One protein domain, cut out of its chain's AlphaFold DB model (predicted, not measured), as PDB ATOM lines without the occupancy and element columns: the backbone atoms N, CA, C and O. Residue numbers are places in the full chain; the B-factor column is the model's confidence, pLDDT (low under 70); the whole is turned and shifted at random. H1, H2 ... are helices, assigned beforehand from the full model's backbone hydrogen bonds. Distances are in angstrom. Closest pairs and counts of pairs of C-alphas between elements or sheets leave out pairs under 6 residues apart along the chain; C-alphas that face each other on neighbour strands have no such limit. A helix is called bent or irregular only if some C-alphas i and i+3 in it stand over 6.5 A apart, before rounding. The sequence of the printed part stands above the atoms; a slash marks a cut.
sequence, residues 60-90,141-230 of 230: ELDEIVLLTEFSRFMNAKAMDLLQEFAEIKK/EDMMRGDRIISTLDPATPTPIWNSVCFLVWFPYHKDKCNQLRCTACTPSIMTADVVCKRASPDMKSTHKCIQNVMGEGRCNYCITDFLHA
ATOM      1  N   GLU A  60     170.453 232.376 211.320       87.81
ATOM      2  CA  GLU A  60     170.830 232.978 212.610       87.81
ATOM      3  C   GLU A  60     172.088 232.310 213.179       87.81
ATOM      4  O   GLU A  60     172.948 232.971 213.767       87.81
ATOM      5  N   LEU A  61     172.215 230.995 212.985       90.00
ATOM      6  CA  LEU A  61     173.392 230.250 213.418       90.00
ATOM      7  C   LEU A  61     174.637 230.682 212.632       90.00
ATOM      8  O   LEU A  61     175.677 230.925 213.246       90.00
ATOM      9  N   ASP A  62     174.521 230.835 211.313       92.06
ATOM     10  CA  ASP A  62     175.616 231.299 210.454       92.06
ATOM     11  C   ASP A  62     176.060 232.720 210.825       92.06
ATOM     12  O   ASP A  62     177.260 233.009 210.883       92.06
ATOM     13  N   GLU A  63     175.116 233.602 211.163       90.69
ATOM     14  CA  GLU A  63     175.430 234.952 211.634       90.69
ATOM     15  C   GLU A  63     176.167 234.928 212.982       90.69
ATOM     16  O   GLU A  63     177.162 235.632 213.159       90.69
ATOM     17  N   ILE A  64     175.743 234.086 213.932       92.81
ATOM     18  CA  ILE A  64     176.438 233.920 215.220       92.81
ATOM     19  C   ILE A  64     177.870 233.412 215.012       92.81
ATOM     20  O   ILE A  64     178.794 233.896 215.676       92.81
ATOM     21  N   VAL A  65     178.075 232.462 214.095       94.44
ATOM     22  CA  VAL A  65     179.408 231.948 213.745       94.44
ATOM     23  C   VAL A  65     180.261 233.057 213.135       94.44
ATOM     24  O   VAL A  65     181.384 233.274 213.591       94.44
ATOM     25  N   LEU A  66     179.723 233.816 212.178       95.50
ATOM     26  CA  LEU A  66     180.421 234.946 211.562       95.50
ATOM     27  C   LEU A  66     180.840 235.992 212.599       95.50
ATOM     28  O   LEU A  66     181.994 236.415 212.614       95.50
ATOM     29  N   LEU A  67     179.923 236.399 213.480       95.00
ATOM     30  CA  LEU A  67     180.202 237.375 214.534       95.00
ATOM     31  C   LEU A  67     181.250 236.842 215.520       95.00
ATOM     32  O   LEU A  67     182.152 237.574 215.926       95.00
ATOM     33  N   THR A  68     181.187 235.557 215.867       96.06
ATOM     34  CA  THR A  68     182.190 234.911 216.726       96.06
ATOM     35  C   THR A  68     183.579 234.964 216.090       96.06
ATOM     36  O   THR A  68     184.535 235.411 216.728       96.06
ATOM     37  N   GLU A  69     183.701 234.577 214.822       96.56
ATOM     38  CA  GLU A  69     184.982 234.584 214.111       96.56
ATOM     39  C   GLU A  69     185.497 236.004 213.857       96.56
ATOM     40  O   GLU A  69     186.683 236.275 214.046       96.56
ATOM     41  N   PHE A  70     184.614 236.955 213.542       95.94
ATOM     42  CA  PHE A  70     184.979 238.368 213.440       95.94
ATOM     43  C   PHE A  70     185.512 238.908 214.770       95.94
ATOM     44  O   PHE A  70     186.541 239.585 214.811       95.94
ATOM     45  N   SER A  71     184.852 238.570 215.879       96.19
ATOM     46  CA  SER A  71     185.293 238.958 217.214       96.19
ATOM     47  C   SER A  71     186.702 238.441 217.513       96.19
ATOM     48  O   SER A  71     187.546 239.204 217.992       96.19
ATOM     49  N   ARG A  72     186.982 237.170 217.205       96.25
ATOM     50  CA  ARG A  72     188.310 236.552 217.368       96.25
ATOM     51  C   ARG A  72     189.354 237.201 216.475       96.25
ATOM     52  O   ARG A  72     190.437 237.544 216.946       96.25
ATOM     53  N   PHE A  73     189.013 237.435 215.212       95.44
ATOM     54  CA  PHE A  73     189.883 238.103 214.251       95.44
ATOM     55  C   PHE A  73     190.290 239.497 214.740       95.44
ATOM     56  O   PHE A  73     191.478 239.810 214.785       95.44
ATOM     57  N   MET A  74     189.329 240.310 215.185       94.50
ATOM     58  CA  MET A  74     189.612 241.651 215.706       94.50
ATOM     59  C   MET A  74     190.429 241.612 217.003       94.50
ATOM     60  O   MET A  74     191.309 242.451 217.185       94.50
ATOM     61  N   ASN A  75     190.196 240.629 217.882       94.31
ATOM     62  CA  ASN A  75     191.007 240.430 219.090       94.31
ATOM     63  C   ASN A  75     192.473 240.137 218.734       94.31
ATOM     64  O   ASN A  75     193.387 240.736 219.302       94.31
ATOM     65  N   ALA A  76     192.694 239.251 217.760       93.31
ATOM     66  CA  ALA A  76     194.025 238.905 217.273       93.31
ATOM     67  C   ALA A  76     194.708 240.091 216.570       93.31
ATOM     68  O   ALA A  76     195.906 240.302 216.739       93.31
ATOM     69  N   LYS A  77     193.941 240.896 215.824       93.06
ATOM     70  CA  LYS A  77     194.441 242.043 215.050       93.06
ATOM     71  C   LYS A  77     194.632 243.327 215.843       93.06
ATOM     72  O   LYS A  77     195.238 244.261 215.326       93.06
ATOM     73  N   ALA A  78     194.168 243.393 217.088       89.62
ATOM     74  CA  ALA A  78     194.231 244.617 217.883       89.62
ATOM     75  C   ALA A  78     195.658 245.185 218.023       89.62
ATOM     76  O   ALA A  78     195.824 246.401 218.029       89.62
ATOM     77  N   MET A  79     196.682 244.325 218.099       83.62
ATOM     78  CA  MET A  79     198.085 244.762 218.155       83.62
ATOM     79  C   MET A  79     198.559 245.374 216.845       83.62
ATOM     80  O   MET A  79     199.087 246.482 216.863       83.62
ATOM     81  N   ASP A  80     198.331 244.676 215.730       87.25
ATOM     82  CA  ASP A  80     198.709 245.142 214.395       87.25
ATOM     83  C   ASP A  80     198.071 246.512 214.123       87.25
ATOM     84  O   ASP A  80     198.756 247.460 213.753       87.25
ATOM     85  N   LEU A  81     196.777 246.660 214.439       85.12
ATOM     86  CA  LEU A  81     196.042 247.919 214.280       85.12
ATOM     87  C   LEU A  81     196.609 249.054 215.144       85.12
ATOM     88  O   LEU A  81     196.647 250.206 214.712       85.12
ATOM     89  N   LEU A  82     197.042 248.759 216.374       80.88
ATOM     90  CA  LEU A  82     197.649 249.768 217.246       80.88
ATOM     91  C   LEU A  82     199.063 250.140 216.812       80.88
ATOM     92  O   LEU A  82     199.442 251.307 216.933       80.88
ATOM     93  N   GLN A  83     199.822 249.185 216.282       81.44
ATOM     94  CA  GLN A  83     201.125 249.451 215.694       81.44
ATOM     95  C   GLN A  83     200.992 250.325 214.444       81.44
ATOM     96  O   GLN A  83     201.634 251.373 214.375       81.44
ATOM     97  N   GLU A  84     200.105 249.965 213.515       83.31
ATOM     98  CA  GLU A  84     199.803 250.767 212.324       83.31
ATOM     99  C   GLU A  84     199.367 252.184 212.711       83.31
ATOM    100  O   GLU A  84     199.867 253.172 212.170       83.31
ATOM    101  N   PHE A  85     198.490 252.314 213.711       80.31
ATOM    102  CA  PHE A  85     198.078 253.619 214.218       80.31
ATOM    103  C   PHE A  85     199.259 254.427 214.773       80.31
ATOM    104  O   PHE A  85     199.377 255.623 214.493       80.31
ATOM    105  N   ALA A  86     200.149 253.797 215.546       76.19
ATOM    106  CA  ALA A  86     201.331 254.456 216.094       76.19
ATOM    107  C   ALA A  86     202.284 254.931 214.986       76.19
ATOM    108  O   ALA A  86     202.782 256.058 215.047       76.19
ATOM    109  N   GLU A  87     202.502 254.115 213.956       78.25
ATOM    110  CA  GLU A  87     203.327 254.453 212.792       78.25
ATOM    111  C   GLU A  87     202.727 255.612 211.990       78.25
ATOM    112  O   GLU A  87     203.410 256.606 211.724       78.25
ATOM    113  N   ILE A  88     201.428 255.556 211.689       75.00
ATOM    114  CA  ILE A  88     200.709 256.634 210.999       75.00
ATOM    115  C   ILE A  88     200.798 257.933 211.805       75.00
ATOM    116  O   ILE A  88     201.091 258.994 211.250       75.00
ATOM    117  N   LYS A  89     200.611 257.872 213.127       75.00
ATOM    118  CA  LYS A  89     200.693 259.054 213.993       75.00
ATOM    119  C   LYS A  89     202.083 259.697 213.960       75.00
ATOM    120  O   LYS A  89     202.174 260.924 213.922       75.00
ATOM    121  N   LYS A  90     203.160 258.904 213.913       73.31
ATOM    122  CA  LYS A  90     204.525 259.435 213.742       73.31
ATOM    123  C   LYS A  90     204.670 260.219 212.438       73.31
ATOM    124  O   LYS A  90     205.247 261.304 212.448       73.31
ATOM    125  N   GLU A 141     199.658 264.272 226.691       45.69
ATOM    126  CA  GLU A 141     200.316 264.686 225.437       45.69
ATOM    127  C   GLU A 141     201.811 264.316 225.406       45.69
ATOM    128  O   GLU A 141     202.303 263.815 224.392       45.69
ATOM    129  N   ASP A 142     202.518 264.431 226.533       43.88
ATOM    130  CA  ASP A 142     203.917 263.986 226.642       43.88
ATOM    131  C   ASP A 142     204.057 262.453 226.666       43.88
ATOM    132  O   ASP A 142     205.061 261.901 226.203       43.88
ATOM    133  N   MET A 143     203.030 261.739 227.138       43.72
ATOM    134  CA  MET A 143     202.956 260.272 227.074       43.72
ATOM    135  C   MET A 143     202.538 259.760 225.678       43.72
ATOM    136  O   MET A 143     202.763 258.597 225.349       43.72
ATOM    137  N   MET A 144     201.985 260.644 224.841       47.69
ATOM    138  CA  MET A 144     201.458 260.404 223.490       47.69
ATOM    139  C   MET A 144     202.472 260.628 222.364       47.69
ATOM    140  O   MET A 144     202.119 260.418 221.194       47.69
ATOM    141  N   ARG A 145     203.706 261.050 222.681       56.25
ATOM    142  CA  ARG A 145     204.803 261.111 221.710       56.25
ATOM    143  C   ARG A 145     205.021 259.687 221.190       56.25
ATOM    144  O   ARG A 145     205.374 258.797 221.964       56.25
ATOM    145  N   GLY A 146     204.754 259.463 219.899       50.78
ATOM    146  CA  GLY A 146     204.616 258.124 219.299       50.78
ATOM    147  C   GLY A 146     205.797 257.177 219.549       50.78
ATOM    148  O   GLY A 146     205.648 255.963 219.458       50.78
ATOM    149  N   ASP A 147     206.960 257.710 219.915       55.28
ATOM    150  CA  ASP A 147     208.151 256.939 220.265       55.28
ATOM    151  C   ASP A 147     207.999 256.083 221.532       55.28
ATOM    152  O   ASP A 147     208.567 254.996 221.573       55.28
ATOM    153  N   ARG A 148     207.186 256.491 222.522       56.38
ATOM    154  CA  ARG A 148     206.930 255.677 223.734       56.38
ATOM    155  C   ARG A 148     205.895 254.570 223.525       56.38
ATOM    156  O   ARG A 148     205.934 253.555 224.217       56.38
ATOM    157  N   ILE A 149     204.977 254.752 222.573       57.16
ATOM    158  CA  ILE A 149     203.951 253.749 222.250       57.16
ATOM    159  C   ILE A 149     204.601 252.551 221.547       57.16
ATOM    160  O   ILE A 149     204.323 251.411 221.885       57.16
ATOM    161  N   ILE A 150     205.551 252.780 220.633       58.16
ATOM    162  CA  ILE A 150     206.204 251.671 219.916       58.16
ATOM    163  C   ILE A 150     207.066 250.810 220.849       58.16
ATOM    164  O   ILE A 150     207.019 249.588 220.756       58.16
ATOM    165  N   SER A 151     207.785 251.406 221.806       57.47
ATOM    166  CA  SER A 151     208.572 250.627 222.777       57.47
ATOM    167  C   SER A 151     207.716 249.831 223.771       57.47
ATOM    168  O   SER A 151     208.248 248.995 224.491       57.47
ATOM    169  N   THR A 152     206.411 250.111 223.851       57.59
ATOM    170  CA  THR A 152     205.459 249.419 224.736       57.59
ATOM    171  C   THR A 152     204.598 248.378 224.016       57.59
ATOM    172  O   THR A 152     203.862 247.644 224.672       57.59
ATOM    173  N   LEU A 153     204.711 248.284 222.687       60.66
ATOM    174  CA  LEU A 153     204.042 247.276 221.859       60.66
ATOM    175  C   LEU A 153     204.888 246.008 221.654       60.66
ATOM    176  O   LEU A 153     204.457 245.110 220.931       60.66
ATOM    177  N   ASP A 154     206.062 245.906 222.288       64.75
ATOM    178  CA  ASP A 154     206.877 244.692 222.240       64.75
ATOM    179  C   ASP A 154     206.032 243.496 222.742       64.75
ATOM    180  O   ASP A 154     205.433 243.559 223.826       64.75
ATOM    181  N   PRO A 155     205.916 242.393 221.980       61.22
ATOM    182  CA  PRO A 155     205.154 241.230 222.415       61.22
ATOM    183  C   PRO A 155     205.637 240.651 223.754       61.22
ATOM    184  O   PRO A 155     204.827 239.997 224.421       61.22
ATOM    185  N   ALA A 156     206.886 240.917 224.157       63.78
ATOM    186  CA  ALA A 156     207.483 240.532 225.436       63.78
ATOM    187  C   ALA A 156     207.168 241.492 226.602       63.78
ATOM    188  O   ALA A 156     207.482 241.174 227.753       63.78
ATOM    189  N   THR A 157     206.547 242.652 226.355       57.66
ATOM    190  CA  THR A 157     206.221 243.603 227.430       57.66
ATOM    191  C   THR A 157     205.119 243.040 228.340       57.66
ATOM    192  O   THR A 157     204.097 242.557 227.838       57.66
ATOM    193  N   PRO A 158     205.270 243.107 229.678       59.47
ATOM    194  CA  PRO A 158     204.245 242.632 230.595       59.47
ATOM    195  C   PRO A 158     202.917 243.385 230.421       59.47
ATOM    196  O   PRO A 158     202.858 244.586 230.144       59.47
ATOM    197  N   THR A 159     201.835 242.651 230.656       56.12
ATOM    198  CA  THR A 159     200.421 243.029 230.510       56.12
ATOM    199  C   THR A 159     199.938 244.335 231.167       56.12
ATOM    200  O   THR A 159     198.991 244.904 230.622       56.12
ATOM    201  N   PRO A 160     200.536 244.894 232.247       55.34
ATOM    202  CA  PRO A 160     200.031 246.124 232.869       55.34
ATOM    203  C   PRO A 160     200.041 247.349 231.948       55.34
ATOM    204  O   PRO A 160     199.244 248.266 232.129       55.34
ATOM    205  N   ILE A 161     200.935 247.379 230.960       64.56
ATOM    206  CA  ILE A 161     201.094 248.533 230.066       64.56
ATOM    207  C   ILE A 161     199.951 248.611 229.045       64.56
ATOM    208  O   ILE A 161     199.620 249.694 228.564       64.56
ATOM    209  N   TRP A 162     199.300 247.483 228.752       60.22
ATOM    210  CA  TRP A 162     198.262 247.419 227.730       60.22
ATOM    211  C   TRP A 162     197.042 248.273 228.060       60.22
ATOM    212  O   TRP A 162     196.538 248.991 227.195       60.22
ATOM    213  N   ASN A 163     196.631 248.264 229.329       61.06
ATOM    214  CA  ASN A 163     195.561 249.129 229.811       61.06
ATOM    215  C   ASN A 163     195.891 250.592 229.484       61.06
ATOM    216  O   ASN A 163     195.078 251.291 228.892       61.06
ATOM    217  N   SER A 164     197.127 251.030 229.723       62.62
ATOM    218  CA  SER A 164     197.562 252.394 229.406       62.62
ATOM    219  C   SER A 164     197.555 252.705 227.903       62.62
ATOM    220  O   SER A 164     197.128 253.790 227.514       62.62
ATOM    221  N   VAL A 165     197.983 251.777 227.038       64.00
ATOM    222  CA  VAL A 165     197.985 251.974 225.569       64.00
ATOM    223  C   VAL A 165     196.562 252.112 225.027       64.00
ATOM    224  O   VAL A 165     196.278 253.005 224.226       64.00
ATOM    225  N   CYS A 166     195.646 251.280 225.515       63.09
ATOM    226  CA  CYS A 166     194.239 251.338 225.141       63.09
ATOM    227  C   CYS A 166     193.568 252.670 225.520       63.09
ATOM    228  O   CYS A 166     192.743 253.166 224.753       63.09
ATOM    229  N   PHE A 167     193.951 253.275 226.651       59.97
ATOM    230  CA  PHE A 167     193.509 254.618 227.056       59.97
ATOM    231  C   PHE A 167     194.096 255.737 226.165       59.97
ATOM    232  O   PHE A 167     193.491 256.799 226.025       59.97
ATOM    233  N   LEU A 168     195.279 255.536 225.568       56.19
ATOM    234  CA  LEU A 168     195.984 256.551 224.765       56.19
ATOM    235  C   LEU A 168     195.467 256.666 223.326       56.19
ATOM    236  O   LEU A 168     195.446 257.762 222.772       56.19
ATOM    237  N   VAL A 169     195.025 255.565 222.710       56.38
ATOM    238  CA  VAL A 169     194.501 255.557 221.323       56.38
ATOM    239  C   VAL A 169     193.019 255.967 221.252       56.38
ATOM    240  O   VAL A 169     192.320 255.771 220.256       56.38
ATOM    241  N   TRP A 170     192.522 256.609 222.308       60.00
ATOM    242  CA  TRP A 170     191.213 257.238 222.305       60.00
ATOM    243  C   TRP A 170     191.188 258.496 221.465       60.00
ATOM    244  O   TRP A 170     191.759 259.532 221.805       60.00
ATOM    245  N   PHE A 171     190.430 258.405 220.382       44.00
ATOM    246  CA  PHE A 171     189.946 259.569 219.678       44.00
ATOM    247  C   PHE A 171     188.569 259.921 220.253       44.00
ATOM    248  O   PHE A 171     187.694 259.052 220.285       44.00
ATOM    249  N   PRO A 172     188.331 261.154 220.728       45.56
ATOM    250  CA  PRO A 172     187.006 261.541 221.175       45.56
ATOM    251  C   PRO A 172     186.123 261.666 219.932       45.56
ATOM    252  O   PRO A 172     186.115 262.709 219.285       45.56
ATOM    253  N   TYR A 173     185.402 260.601 219.570       41.75
ATOM    254  CA  TYR A 173     184.491 260.661 218.425       41.75
ATOM    255  C   TYR A 173     183.373 261.681 218.694       41.75
ATOM    256  O   TYR A 173     183.012 262.420 217.792       41.75
ATOM    257  N   HIS A 174     182.929 261.825 219.955       46.88
ATOM    258  CA  HIS A 174     182.107 262.948 220.425       46.88
ATOM    259  C   HIS A 174     182.242 263.139 221.946       46.88
ATOM    260  O   HIS A 174     181.695 262.347 222.714       46.88
ATOM    261  N   LYS A 175     182.926 264.209 222.383       47.97
ATOM    262  CA  LYS A 175     183.076 264.573 223.812       47.97
ATOM    263  C   LYS A 175     181.737 264.775 224.534       47.97
ATOM    264  O   LYS A 175     181.676 264.594 225.741       47.97
ATOM    265  N   ASP A 176     180.679 265.095 223.791       51.38
ATOM    266  CA  ASP A 176     179.403 265.528 224.371       51.38
ATOM    267  C   ASP A 176     178.363 264.401 224.464       51.38
ATOM    268  O   ASP A 176     177.313 264.582 225.076       51.38
ATOM    269  N   LYS A 177     178.616 263.243 223.832       48.03
ATOM    270  CA  LYS A 177     177.606 262.174 223.691       48.03
ATOM    271  C   LYS A 177     177.975 260.838 224.322       48.03
ATOM    272  O   LYS A 177     177.070 260.080 224.663       48.03
ATOM    273  N   CYS A 178     179.260 260.565 224.537       54.31
ATOM    274  CA  CYS A 178     179.708 259.336 225.183       54.31
ATOM    275  C   CYS A 178     180.802 259.654 226.206       54.31
ATOM    276  O   CYS A 178     181.976 259.710 225.858       54.31
ATOM    277  N   ASN A 179     180.438 259.781 227.486       55.00
ATOM    278  CA  ASN A 179     181.392 259.824 228.611       55.00
ATOM    279  C   ASN A 179     182.048 258.455 228.887       55.00
ATOM    280  O   ASN A 179     182.595 258.224 229.962       55.00
ATOM    281  N   GLN A 180     181.956 257.528 227.934       58.44
ATOM    282  CA  GLN A 180     182.458 256.176 228.055       58.44
ATOM    283  C   GLN A 180     183.756 256.032 227.285       58.44
ATOM    284  O   GLN A 180     183.908 256.443 226.136       58.44
ATOM    285  N   LEU A 181     184.685 255.403 227.966       56.62
ATOM    286  CA  LEU A 181     186.082 255.345 227.640       56.62
ATOM    287  C   LEU A 181     186.360 253.925 227.114       56.62
ATOM    288  O   LEU A 181     186.404 252.977 227.890       56.62
ATOM    289  N   ARG A 182     186.453 253.746 225.783       70.06
ATOM    290  CA  ARG A 182     186.496 252.415 225.131       70.06
ATOM    291  C   ARG A 182     187.679 252.267 224.182       70.06
ATOM    292  O   ARG A 182     187.822 253.046 223.247       70.06
ATOM    293  N   CYS A 183     188.567 251.302 224.429       78.94
ATOM    294  CA  CYS A 183     189.779 251.098 223.622       78.94
ATOM    295  C   CYS A 183     189.447 250.893 222.139       78.94
ATOM    296  O   CYS A 183     188.831 249.887 221.795       78.94
ATOM    297  N   THR A 184     189.867 251.802 221.258       81.62
ATOM    298  CA  THR A 184     189.462 251.804 219.840       81.62
ATOM    299  C   THR A 184     189.781 250.485 219.133       81.62
ATOM    300  O   THR A 184     188.949 249.970 218.396       81.62
ATOM    301  N   ALA A 185     190.944 249.889 219.412       87.44
ATOM    302  CA  ALA A 185     191.356 248.625 218.799       87.44
ATOM    303  C   ALA A 185     190.583 247.406 219.329       87.44
ATOM    304  O   ALA A 185     190.261 246.497 218.570       87.44
ATOM    305  N   CYS A 186     190.245 247.396 220.621       91.00
ATOM    306  CA  CYS A 186     189.547 246.273 221.252       91.00
ATOM    307  C   CYS A 186     188.022 246.377 221.188       91.00
ATOM    308  O   CYS A 186     187.329 245.370 221.324       91.00
ATOM    309  N   THR A 187     187.494 247.579 220.959       90.75
ATOM    310  CA  THR A 187     186.053 247.849 220.936       90.75
ATOM    311  C   THR A 187     185.323 246.975 219.917       90.75
ATOM    312  O   THR A 187     184.378 246.314 220.336       90.75
ATOM    313  N   PRO A 188     185.748 246.856 218.640       92.44
ATOM    314  CA  PRO A 188     185.042 246.018 217.667       92.44
ATOM    315  C   PRO A 188     184.919 244.554 218.105       92.44
ATOM    316  O   PRO A 188     183.863 243.947 217.936       92.44
ATOM    317  N   SER A 189     185.975 244.007 218.715       95.25
ATOM    318  CA  SER A 189     185.991 242.632 219.217       95.25
ATOM    319  C   SER A 189     185.013 242.450 220.381       95.25
ATOM    320  O   SER A 189     184.070 241.668 220.280       95.25
ATOM    321  N   ILE A 190     185.153 243.254 221.441       94.50
ATOM    322  CA  ILE A 190     184.318 243.147 222.649       94.50
ATOM    323  C   ILE A 190     182.839 243.391 222.328       94.50
ATOM    324  O   ILE A 190     181.966 242.687 222.826       94.50
ATOM    325  N   MET A 191     182.553 244.365 221.464       92.62
ATOM    326  CA  MET A 191     181.200 244.682 221.012       92.62
ATOM    327  C   MET A 191     180.545 243.531 220.265       92.62
ATOM    328  O   MET A 191     179.386 243.210 220.515       92.62
ATOM    329  N   THR A 192     181.289 242.902 219.363       94.81
ATOM    330  CA  THR A 192     180.767 241.773 218.600       94.81
ATOM    331  C   THR A 192     180.525 240.575 219.517       94.81
ATOM    332  O   THR A 192     179.471 239.945 219.446       94.81
ATOM    333  N   ALA A 193     181.447 240.304 220.443       96.25
ATOM    334  CA  ALA A 193     181.276 239.262 221.448       96.25
ATOM    335  C   ALA A 193     180.083 239.509 222.381       96.25
ATOM    336  O   ALA A 193     179.357 238.570 222.701       96.25
ATOM    337  N   ASP A 194     179.836 240.758 222.778       94.69
ATOM    338  CA  ASP A 194     178.655 241.145 223.557       94.69
ATOM    339  C   ASP A 194     177.349 240.815 222.813       94.69
ATOM    340  O   ASP A 194     176.422 240.263 223.409       94.69
ATOM    341  N   VAL A 195     177.286 241.074 221.501       94.06
ATOM    342  CA  VAL A 195     176.130 240.703 220.665       94.06
ATOM    343  C   VAL A 195     175.947 239.185 220.623       94.06
ATOM    344  O   VAL A 195     174.832 238.704 220.832       94.06
ATOM    345  N   VAL A 196     177.023 238.421 220.413       95.25
ATOM    346  CA  VAL A 196     176.975 236.945 220.427       95.25
ATOM    347  C   VAL A 196     176.455 236.429 221.771       95.25
ATOM    348  O   VAL A 196     175.561 235.584 221.800       95.25
ATOM    349  N   CYS A 197     176.952 236.972 222.883       95.38
ATOM    350  CA  CYS A 197     176.529 236.596 224.231       95.38
ATOM    351  C   CYS A 197     175.036 236.843 224.475       95.38
ATOM    352  O   CYS A 197     174.339 235.950 224.961       95.38
ATOM    353  N   LYS A 198     174.528 238.017 224.087       93.81
ATOM    354  CA  LYS A 198     173.103 238.362 224.218       93.81
ATOM    355  C   LYS A 198     172.209 237.473 223.363       93.81
ATOM    356  O   LYS A 198     171.145 237.066 223.814       93.81
ATOM    357  N   ARG A 199     172.639 237.124 222.147       92.06
ATOM    358  CA  ARG A 199     171.885 236.208 221.276       92.06
ATOM    359  C   ARG A 199     171.893 234.777 221.800       92.06
ATOM    360  O   ARG A 199     170.889 234.079 221.703       92.06
ATOM    361  N   ALA A 200     173.007 234.326 222.370       91.38
ATOM    362  CA  ALA A 200     173.107 232.992 222.951       91.38
ATOM    363  C   ALA A 200     172.221 232.826 224.198       91.38
ATOM    364  O   ALA A 200     171.756 231.721 224.473       91.38
ATOM    365  N   SER A 201     171.987 233.897 224.957       91.00
ATOM    366  CA  SER A 201     171.184 233.875 226.184       91.00
ATOM    367  C   SER A 201     170.448 235.212 226.376       91.00
ATOM    368  O   SER A 201     170.970 236.084 227.068       91.00
ATOM    369  N   PRO A 202     169.239 235.374 225.800       85.00
ATOM    370  CA  PRO A 202     168.501 236.645 225.791       85.00
ATOM    371  C   PRO A 202     168.232 237.221 227.186       85.00
ATOM    372  O   PRO A 202     168.270 238.434 227.379       85.00
ATOM    373  N   ASP A 203     168.010 236.346 228.167       89.38
ATOM    374  CA  ASP A 203     167.698 236.733 229.547       89.38
ATOM    375  C   ASP A 203     168.948 237.067 230.379       89.38
ATOM    376  O   ASP A 203     168.848 237.561 231.506       89.38
ATOM    377  N   MET A 204     170.147 236.795 229.854       86.69
ATOM    378  CA  MET A 204     171.399 236.927 230.588       86.69
ATOM    379  C   MET A 204     172.178 238.154 230.119       86.69
ATOM    380  O   MET A 204     172.524 238.303 228.949       86.69
ATOM    381  N   LYS A 205     172.528 239.033 231.065       91.88
ATOM    382  CA  LYS A 205     173.502 240.098 230.799       91.88
ATOM    383  C   LYS A 205     174.832 239.469 230.385       91.88
ATOM    384  O   LYS A 205     175.288 238.521 231.026       91.88
ATOM    385  N   SER A 206     175.475 240.030 229.365       94.06
ATOM    386  CA  SER A 206     176.805 239.597 228.942       94.06
ATOM    387  C   SER A 206     177.775 239.640 230.111       94.06
ATOM    388  O   SER A 206     178.016 240.682 230.717       94.06
ATOM    389  N   THR A 207     178.319 238.477 230.448       95.62
ATOM    390  CA  THR A 207     179.320 238.350 231.505       95.62
ATOM    391  C   THR A 207     180.715 238.440 230.912       95.62
ATOM    392  O   THR A 207     180.932 238.072 229.756       95.62
ATOM    393  N   HIS A 208     181.686 238.836 231.739       95.00
ATOM    394  CA  HIS A 208     183.099 238.824 231.359       95.00
ATOM    395  C   HIS A 208     183.515 237.466 230.776       95.00
ATOM    396  O   HIS A 208     184.157 237.399 229.732       95.00
ATOM    397  N   LYS A 209     183.093 236.371 231.424       96.06
ATOM    398  CA  LYS A 209     183.393 235.003 230.986       96.06
ATOM    399  C   LYS A 209     182.810 234.690 229.608       96.06
ATOM    400  O   LYS A 209     183.485 234.055 228.808       96.06
ATOM    401  N   CYS A 210     181.583 235.128 229.321       97.12
ATOM    402  CA  CYS A 210     180.985 234.906 228.007       97.12
ATOM    403  C   CYS A 210     181.772 235.631 226.911       97.12
ATOM    404  O   CYS A 210     182.196 234.998 225.948       97.12
ATOM    405  N   ILE A 211     182.039 236.926 227.100       96.88
ATOM    406  CA  ILE A 211     182.775 237.740 226.126       96.88
ATOM    407  C   ILE A 211     184.169 237.153 225.877       96.88
ATOM    408  O   ILE A 211     184.553 236.943 224.730       96.88
ATOM    409  N   GLN A 212     184.888 236.806 226.948       96.44
ATOM    410  CA  GLN A 212     186.207 236.183 226.863       96.44
ATOM    411  C   GLN A 212     186.172 234.851 226.096       96.44
ATOM    412  O   GLN A 212     187.047 234.592 225.275       96.44
ATOM    413  N   ASN A 213     185.152 234.016 226.315       97.19
ATOM    414  CA  ASN A 213     185.008 232.747 225.597       97.19
ATOM    415  C   ASN A 213     184.746 232.946 224.097       97.19
ATOM    416  O   ASN A 213     185.276 232.195 223.279       97.19
ATOM    417  N   VAL A 214     183.935 233.943 223.730       97.31
ATOM    418  CA  VAL A 214     183.660 234.267 222.321       97.31
ATOM    419  C   VAL A 214     184.926 234.796 221.646       97.31
ATOM    420  O   VAL A 214     185.330 234.281 220.604       97.31
ATOM    421  N   MET A 215     185.589 235.774 222.267       97.00
ATOM    422  CA  MET A 215     186.817 236.400 221.760       97.00
ATOM    423  C   MET A 215     188.022 235.459 221.712       97.00
ATOM    424  O   MET A 215     188.946 235.706 220.935       97.00
ATOM    425  N   GLY A 216     188.030 234.412 222.539       95.69
ATOM    426  CA  GLY A 216     189.156 233.499 222.686       95.69
ATOM    427  C   GLY A 216     190.356 234.130 223.399       95.69
ATOM    428  O   GLY A 216     190.251 235.096 224.161       95.69
ATOM    429  N   GLU A 217     191.532 233.556 223.169       92.62
ATOM    430  CA  GLU A 217     192.782 234.105 223.686       92.62
ATOM    431  C   GLU A 217     193.163 235.384 222.933       92.62
ATOM    432  O   GLU A 217     193.057 235.468 221.711       92.62
ATOM    433  N   GLY A 218     193.609 236.401 223.667       88.38
ATOM    434  CA  GLY A 218     194.078 237.647 223.074       88.38
ATOM    435  C   GLY A 218     194.233 238.766 224.093       88.38
ATOM    436  O   GLY A 218     193.913 238.622 225.277       88.38
ATOM    437  N   ARG A 219     194.758 239.900 223.625       87.12
ATOM    438  CA  ARG A 219     195.131 241.029 224.490       87.12
ATOM    439  C   ARG A 219     193.945 241.915 224.855       87.12
ATOM    440  O   ARG A 219     194.002 242.614 225.860       87.12
ATOM    441  N   CYS A 220     192.836 241.847 224.122       91.94
ATOM    442  CA  CYS A 220     191.649 242.630 224.461       91.94
ATOM    443  C   CYS A 220     190.875 242.093 225.670       91.94
ATOM    444  O   CYS A 220     189.997 242.790 226.174       91.94
ATOM    445  N   ASN A 221     191.240 240.915 226.192       90.75
ATOM    446  CA  ASN A 221     190.618 240.339 227.383       90.75
ATOM    447  C   ASN A 221     190.752 241.240 228.623       90.75
ATOM    448  O   ASN A 221     189.845 241.284 229.447       90.75
ATOM    449  N   TYR A 222     191.830 242.023 228.726       87.25
ATOM    450  CA  TYR A 222     192.020 242.972 229.831       87.25
ATOM    451  C   TYR A 222     191.036 244.149 229.793       87.25
ATOM    452  O   TYR A 222     190.728 244.720 230.833       87.25
ATOM    453  N   CYS A 223     190.506 244.482 228.615       88.44
ATOM    454  CA  CYS A 223     189.599 245.613 228.427       88.44
ATOM    455  C   CYS A 223     188.121 245.249 228.646       88.44
ATOM    456  O   CYS A 223     187.267 246.134 228.602       88.44
ATOM    457  N   ILE A 224     187.795 243.967 228.858       90.62
ATOM    458  CA  ILE A 224     186.405 243.501 228.988       90.62
ATOM    459  C   ILE A 224     185.746 244.091 230.238       90.62
ATOM    460  O   ILE A 224     184.611 244.558 230.167       90.62
ATOM    461  N   THR A 225     186.445 244.086 231.376       89.00
ATOM    462  CA  THR A 225     185.913 244.610 232.645       89.00
ATOM    463  C   THR A 225     185.531 246.082 232.527       89.00
ATOM    464  O   THR A 225     184.418 246.455 232.888       89.00
ATOM    465  N   ASP A 226     186.423 246.895 231.960       84.19
ATOM    466  CA  ASP A 226     186.181 248.326 231.765       84.19
ATOM    467  C   ASP A 226     185.014 248.560 230.802       84.19
ATOM    468  O   ASP A 226     184.180 249.430 231.029       84.19
ATOM    469  N   PHE A 227     184.908 247.739 229.754       85.44
ATOM    470  CA  PHE A 227     183.820 247.826 228.787       85.44
ATOM    471  C   PHE A 227     182.450 247.501 229.400       85.44
ATOM    472  O   PHE A 227     181.469 248.168 229.084       85.44
ATOM    473  N   LEU A 228     182.363 246.477 230.253       86.62
ATOM    474  CA  LEU A 228     181.099 246.046 230.864       86.62
ATOM    475  C   LEU A 228     180.580 247.015 231.933       86.62
ATOM    476  O   LEU A 228     179.393 246.979 232.255       86.62
ATOM    477  N   HIS A 229     181.456 247.839 232.506       82.62
ATOM    478  CA  HIS A 229     181.116 248.798 233.561       82.62
ATOM    479  C   HIS A 229     180.998 250.247 233.058       82.62
ATOM    480  O   HIS A 229     180.707 251.133 233.862       82.62
ATOM    481  N   ALA A 230     181.233 250.482 231.763       67.62
ATOM    482  CA  ALA A 230     181.120 251.790 231.120       67.62
ATOM    483  C   ALA A 230     179.659 252.160 230.836       67.62
ATOM    484  O   ALA A 230     179.278 253.307 231.170       67.62
TER     485      ALA A 230
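This is residues 60 to 90 and 141 to 230 of the 230 residues of an uncharacterized protein of Tigriopus californicus (UniProt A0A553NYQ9). A long bent helix, H1, makes the length; H4 packs beside its first arm, H5 crosses both, and H6 joins this core to H3, while H2 packs on the second arm. The printed part has 121 residues with six named helices, H1 to H6 in order: all helix, mostly crossed, compact, with radius of gyration of the C-alphas 15.1 A and spans 45 by 35 by 23 A.

Find C-alpha 60 at (170.830, 232.978, 212.610), where H1, residues 60 to 90, begins; assigned as one helix by its hydrogen bonds, it is bent, with C-alphas 76 and 79 7.2 A apart, into H1a, 60 to 76, 24.4 A, and H1b, 79 to 90, 16.6 A. Follow H2, 146 to 150, H3, 160 to 168, H4, 187 to 200, 19.8 A, H5, 208 to 215, and H6, 219 to 229, only just irregular, with C-alphas 222 and 225 6.9 A apart, to C-alpha 229 at (181.116, 248.798, 233.561).

H1a touches H4, closest C-alphas Ser 71 and Ser 189, 4.2 A, at a shallow tilt of 29 degrees, opposite ways. H5 and H6 form a hairpin, closest C-alphas Gln 212 and Asn 221, 6.1 A. O i to N i+4 pairs are within hydrogen-bond range throughout H1a, H1b, H2, H4 and H5, 4 of 5 in H3, and 3 of 7 in H6, beside 5 of 8 O i to N i+3.

The C-alphas farthest apart, Glu 60 and Asp 142, are 47.5 A apart. Residues 91 to 140 are cut out, a C-alpha gap of 13.5 A. The H3 to H4 link is long. pLDDT is under 70 at 141 to 181 and 230.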